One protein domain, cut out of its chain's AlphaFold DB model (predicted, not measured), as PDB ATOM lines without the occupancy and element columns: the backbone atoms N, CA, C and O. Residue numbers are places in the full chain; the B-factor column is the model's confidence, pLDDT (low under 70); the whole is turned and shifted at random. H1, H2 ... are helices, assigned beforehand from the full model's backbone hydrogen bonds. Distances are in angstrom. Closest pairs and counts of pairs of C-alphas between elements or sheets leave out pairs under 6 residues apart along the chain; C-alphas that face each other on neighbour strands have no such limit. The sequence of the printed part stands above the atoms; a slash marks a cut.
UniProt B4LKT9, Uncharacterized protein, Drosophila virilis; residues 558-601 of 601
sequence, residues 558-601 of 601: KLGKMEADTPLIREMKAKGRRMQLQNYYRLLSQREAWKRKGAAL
ATOM      1  N   LYS A 558     158.196 137.732 203.840       63.69
ATOM      2  CA  LYS A 558     159.307 137.067 203.137       63.69
ATOM      3  C   LYS A 558     159.734 135.760 203.816       63.69
ATOM      4  O   LYS A 558     159.975 134.791 203.104       63.69
ATOM      5  N   LEU A 559     159.731 135.690 205.153       58.75
ATOM      6  CA  LEU A 559     159.976 134.437 205.892       58.75
ATOM      7  C   LEU A 559     158.951 133.344 205.538       58.75
ATOM      8  O   LEU A 559     159.298 132.176 205.436       58.75
ATOM      9  N   GLY A 560     157.701 133.720 205.252       57.34
ATOM     10  CA  GLY A 560     156.659 132.774 204.843       57.34
ATOM     11  C   GLY A 560     156.785 132.201 203.422       57.34
ATOM     12  O   GLY A 560     155.920 131.417 203.044       57.34
ATOM     13  N   LYS A 561     157.785 132.609 202.621       62.72
ATOM     14  CA  LYS A 561     157.978 132.139 201.233       62.72
ATOM     15  C   LYS A 561     159.175 131.201 201.032       62.72
ATOM     16  O   LYS A 561     159.231 130.562 199.990       62.72
ATOM     17  N   MET A 562     160.125 131.150 201.969       47.59
ATOM     18  CA  MET A 562     161.407 130.446 201.780       47.59
ATOM     19  C   MET A 562     161.383 128.986 202.255       47.59
ATOM     20  O   MET A 562     162.198 128.192 201.802       47.59
ATOM     21  N   GLU A 563     160.439 128.605 203.117       67.69
ATOM     22  CA  GLU A 563     160.332 127.241 203.643       67.69
ATOM     23  C   GLU A 563     158.955 126.658 203.333       67.69
ATOM     24  O   GLU A 563     157.932 127.342 203.433       67.69
ATOM     25  N   ALA A 564     158.925 125.381 202.944       87.88
ATOM     26  CA  ALA A 564     157.675 124.667 202.743       87.88
ATOM     27  C   ALA A 564     156.843 124.727 204.033       87.88
ATOM     28  O   ALA A 564     157.326 124.363 205.105       87.88
ATOM     29  N   ASP A 565     155.584 125.173 203.932       92.94
ATOM     30  CA  ASP A 565     154.688 125.262 205.086       92.94
ATOM     31  C   ASP A 565     154.673 123.927 205.844       92.94
ATOM     32  O   ASP A 565     154.290 122.895 205.276       92.94
ATOM     33  N   THR A 566     155.043 123.954 207.129       94.56
ATOM     34  CA  THR A 566     154.916 122.791 208.014       94.56
ATOM     35  C   THR A 566     153.445 122.351 208.097       94.56
ATOM     36  O   THR A 566     152.545 123.178 207.896       94.56
ATOM     37  N   PRO A 567     153.141 121.074 208.408       96.69
ATOM     38  CA  PRO A 567     151.760 120.580 208.477       96.69
ATOM     39  C   PRO A 567     150.843 121.448 209.356       96.69
ATOM     40  O   PRO A 567     149.708 121.739 208.978       96.69
ATOM     41  N   LEU A 568     151.376 121.966 210.467       93.94
ATOM     42  CA  LEU A 568     150.679 122.880 211.372       93.94
ATOM     43  C   LEU A 568     150.351 124.234 210.711       93.94
ATOM     44  O   LEU A 568     149.250 124.760 210.877       93.94
ATOM     45  N   ILE A 569     151.280 124.801 209.933       96.19
ATOM     46  CA  ILE A 569     151.062 126.049 209.184       96.19
ATOM     47  C   ILE A 569     149.986 125.844 208.112       96.19
ATOM     48  O   ILE A 569     149.097 126.690 207.979       96.19
ATOM     49  N   ARG A 570     150.013 124.708 207.396       96.88
ATOM     50  CA  ARG A 570     148.983 124.359 206.400       96.88
ATOM     51  C   ARG A 570     147.604 124.258 207.042       96.88
ATOM     52  O   ARG A 570     146.651 124.834 206.524       96.88
ATOM     53  N   GLU A 571     147.503 123.610 208.198       97.56
ATOM     54  CA  GLU A 571     146.248 123.491 208.943       97.56
ATOM     55  C   GLU A 571     145.731 124.857 209.430       97.56
ATOM     56  O   GLU A 571     144.548 125.175 209.275       97.56
ATOM     57  N   MET A 572     146.608 125.706 209.979       97.69
ATOM     58  CA  MET A 572     146.236 127.051 210.429       97.69
ATOM     59  C   MET A 572     145.784 127.949 209.271       97.69
ATOM     60  O   MET A 572     144.815 128.702 209.430       97.69
ATOM     61  N   LYS A 573     146.443 127.851 208.106       97.19
ATOM     62  CA  LYS A 573     146.043 128.541 206.871       97.19
ATOM     63  C   LYS A 573     144.694 128.023 206.365       97.19
ATOM     64  O   LYS A 573     143.798 128.835 206.138       97.19
ATOM     65  N   ALA A 574     144.505 126.704 206.290       96.50
ATOM     66  CA  ALA A 574     143.253 126.079 205.854       96.50
ATOM     67  C   ALA A 574     142.060 126.457 206.750       96.50
ATOM     68  O   ALA A 574     140.962 126.705 206.262       96.50
ATOM     69  N   LYS A 575     142.281 126.573 208.066       97.62
ATOM     70  CA  LYS A 575     141.253 126.975 209.041       97.62
ATOM     71  C   LYS A 575     141.056 128.495 209.153       97.62
ATOM     72  O   LYS A 575     140.291 128.937 210.009       97.62
ATOM     73  N   GLY A 576     141.756 129.309 208.355       96.31
ATOM     74  CA  GLY A 576     141.639 130.774 208.382       96.31
ATOM     75  C   GLY A 576     142.082 131.421 209.702       96.31
ATOM     76  O   GLY A 576     141.645 132.524 210.039       96.31
ATOM     77  N   ARG A 577     142.946 130.760 210.486       96.75
ATOM     78  CA  ARG A 577     143.324 131.198 211.841       96.75
ATOM     79  C   ARG A 577     144.461 132.221 211.823       96.75
ATOM     80  O   ARG A 577     145.549 131.988 212.345       96.75
ATOM     81  N   ARG A 578     144.190 133.395 211.250       95.19
ATOM     82  CA  ARG A 578     145.186 134.455 211.004       95.19
ATOM     83  C   ARG A 578     145.954 134.902 212.257       95.19
ATOM     84  O   ARG A 578     147.161 135.094 212.180       95.19
ATOM     85  N   MET A 579     145.282 135.020 213.406       96.00
ATOM     86  CA  MET A 579     145.924 135.385 214.681       96.00
ATOM     87  C   MET A 579     146.890 134.305 215.191       96.00
ATOM     88  O   MET A 579     147.982 134.629 215.645       96.00
ATOM     89  N   GLN A 580     146.520 133.022 215.084       96.31
ATOM     90  CA  GLN A 580     147.391 131.914 215.505       96.31
ATOM     91  C   GLN A 580     148.622 131.822 214.607       96.31
ATOM     92  O   GLN A 580     149.735 131.699 215.106       96.31
ATOM     93  N   LEU A 581     148.422 131.995 213.299       97.12
ATOM     94  CA  LEU A 581     149.500 132.065 212.322       97.12
ATOM     95  C   LEU A 581     150.477 133.212 212.645       97.12
ATOM     96  O   LEU A 581     151.690 133.022 212.631       97.12
ATOM     97  N   GLN A 582     149.958 134.395 212.992       96.44
ATOM     98  CA  GLN A 582     150.777 135.554 213.350       96.44
ATOM     99  C   GLN A 582     151.571 135.332 214.647       96.44
ATOM    100  O   GLN A 582     152.753 135.671 214.701       96.44
ATOM    101  N   ASN A 583     150.953 134.733 215.667       96.69
ATOM    102  CA  ASN A 583     151.634 134.392 216.918       96.69
ATOM    103  C   ASN A 583     152.712 133.320 216.706       96.69
ATOM    104  O   ASN A 583     153.809 133.447 217.243       96.69
ATOM    105  N   TYR A 584     152.431 132.311 215.882       96.75
ATOM    106  CA  TYR A 584     153.382 131.255 215.543       96.75
ATOM    107  C   TYR A 584     154.631 131.814 214.854       96.75
ATOM    108  O   TYR A 584     155.751 131.558 215.293       96.75
ATOM    109  N   TYR A 585     154.461 132.659 213.832       96.75
ATOM    110  CA  TYR A 585     155.613 133.272 213.173       96.75
ATOM    111  C   TYR A 585     156.385 134.239 214.088       96.75
ATOM    112  O   TYR A 585     157.598 134.379 213.949       96.75
ATOM    113  N   ARG A 586     155.713 134.884 215.053       96.62
ATOM    114  CA  ARG A 586     156.383 135.710 216.069       96.62
ATOM    115  C   ARG A 586     157.300 134.871 216.964       96.62
ATOM    116  O   ARG A 586     158.421 135.293 217.226       96.62
ATOM    117  N   LEU A 587     156.843 133.689 217.383       96.19
ATOM    118  CA  LEU A 587     157.638 132.744 218.173       96.19
ATOM    119  C   LEU A 587     158.826 132.188 217.380       96.19
ATOM    120  O   LEU A 587     159.927 132.122 217.917       96.19
ATOM    121  N   LEU A 588     158.639 131.847 216.100       95.44
ATOM    122  CA  LEU A 588     159.750 131.427 215.235       95.44
ATOM    123  C   LEU A 588     160.818 132.516 215.114       95.44
ATOM    124  O   LEU A 588     161.997 132.246 215.323       95.44
ATOM    125  N   SER A 589     160.400 133.761 214.872       94.56
ATOM    126  CA  SER A 589     161.326 134.892 214.781       94.56
ATOM    127  C   SER A 589     162.073 135.139 216.099       94.56
ATOM    128  O   SER A 589     163.265 135.441 216.083       94.56
ATOM    129  N   GLN A 590     161.410 134.957 217.247       95.25
ATOM    130  CA  GLN A 590     162.070 135.003 218.553       95.25
ATOM    131  C   GLN A 590     163.082 133.866 218.712       95.25
ATOM    132  O   GLN A 590     164.214 134.128 219.101       95.25
ATOM    133  N   ARG A 591     162.730 132.627 218.353       96.19
ATOM    134  CA  ARG A 591     163.647 131.480 218.425       96.19
ATOM    135  C   ARG A 591     164.898 131.690 217.571       96.19
ATOM    136  O   ARG A 591     165.996 131.399 218.030       96.19
ATOM    137  N   GLU A 592     164.755 132.215 216.357       93.69
ATOM    138  CA  GLU A 592     165.896 132.563 215.501       93.69
ATOM    139  C   GLU A 592     166.758 133.672 216.107       93.69
ATOM    140  O   GLU A 592     167.984 133.583 216.076       93.69
ATOM    141  N   ALA A 593     166.139 134.702 216.691       93.06
ATOM    142  CA  ALA A 593     166.871 135.764 217.373       93.06
ATOM    143  C   ALA A 593     167.665 135.226 218.574       93.06
ATOM    144  O   ALA A 593     168.798 135.645 218.789       93.06
ATOM    145  N   TRP A 594     167.100 134.279 219.325       93.69
ATOM    146  CA  TRP A 594     167.789 133.601 220.422       93.69
ATOM    147  C   TRP A 594     168.945 132.736 219.927       93.69
ATOM    148  O   TRP A 594     170.038 132.849 220.466       93.69
ATOM    149  N   LYS A 595     168.750 131.949 218.859       94.06
ATOM    150  CA  LYS A 595     169.836 131.174 218.237       94.06
ATOM    151  C   LYS A 595     170.996 132.062 217.790       94.06
ATOM    152  O   LYS A 595     172.141 131.696 217.987       94.06
ATOM    153  N   ARG A 596     170.709 133.240 217.223       92.44
ATOM    154  CA  ARG A 596     171.755 134.202 216.833       92.44
ATOM    155  C   ARG A 596     172.495 134.791 218.029       92.44
ATOM    156  O   ARG A 596     173.682 135.039 217.921       92.44
ATOM    157  N   LYS A 597     171.802 135.027 219.146       92.88
ATOM    158  CA  LYS A 597     172.431 135.528 220.375       92.88
ATOM    159  C   LYS A 597     173.279 134.463 221.066       92.88
ATOM    160  O   LYS A 597     174.354 134.786 221.536       92.88
ATOM    161  N   GLY A 598     172.805 133.219 221.102       89.12
ATOM    162  CA  GLY A 598     173.523 132.100 221.716       89.12
ATOM    163  C   GLY A 598     174.621 131.481 220.850       89.12
ATOM    164  O   GLY A 598     175.273 130.571 221.319       89.12
ATOM    165  N   ALA A 599     174.788 131.922 219.599       73.12
ATOM    166  CA  ALA A 599     175.923 131.555 218.743       73.12
ATOM    167  C   ALA A 599     176.972 132.681 218.641       73.12
ATOM    168  O   ALA A 599     177.931 132.558 217.889       73.12
ATOM    169  N   ALA A 600     176.721 133.814 219.306       62.31
ATOM    170  CA  ALA A 600     177.639 134.950 219.410       62.31
ATOM    171  C   ALA A 600     178.291 135.046 220.804       62.31
ATOM    172  O   ALA A 600     179.125 135.921 221.019       62.31
ATOM    173  N   LEU A 601     177.851 134.183 221.720       49.81
ATOM    174  CA  LEU A 601     178.530 133.783 222.947       49.81
ATOM    175  C   LEU A 601     179.167 132.428 222.651       49.81
ATOM    176  O   LEU A 601     180.268 132.200 223.174       49.81
TER     177      LEU A 601
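AT A GLANCE: This is residues 558 to 601 of the 601 residues of an uncharacterized protein of Drosophila virilis (UniProt B4LKT9). One long helix, H3, makes the length of this loose rod, and the short helix H2 folds beside its first turns as a helical hairpin. A small turn of helix, H1, lies near H3 without touching it, and residues 590 to 601 stick out. The 44 printed residues hold three named helices, H1, H2, H3, and no named strand: all helix, loose, with a radius of gyration of the C-alphas of 12.4 A and spans of 40 by 19 by 17 A.

IN THESE COORDINATES: H1, residues 558 to 562, begins at C-alpha 558 (159.307, 137.067, 203.137) and is 7.1 A long. H2, residues 567 to 574, measures 10.5 A. H3, residues 578 to 598, measures 30.4 A and ends at C-alpha 598 (173.523, 132.100, 221.716).

HOW THE PARTS SIT: H3 touches H2 with residues 578 to 581 alone; the closest C-alphas, of Met 572 and Leu 581, are 6.3 A apart. This hairpin runs opposite ways at a shallow tilt of 34 degrees, only just short of steep. H1 is apart from H2, and only just from H3, at 8.4 A between closest C-alphas. In H2 and H3 every O i to N i+4 pair is within hydrogen-bond range; H1 has 0 of 1, and 1 of 2 O i to N i+3 pairs.

THE WHOLE: The C-alphas of Lys 575 and Leu 601, the two farthest apart, are 40.4 A apart. The printed part has no cut, and both links are tight. Residues 558 to 563 and 600 to 601 have pLDDT under 70.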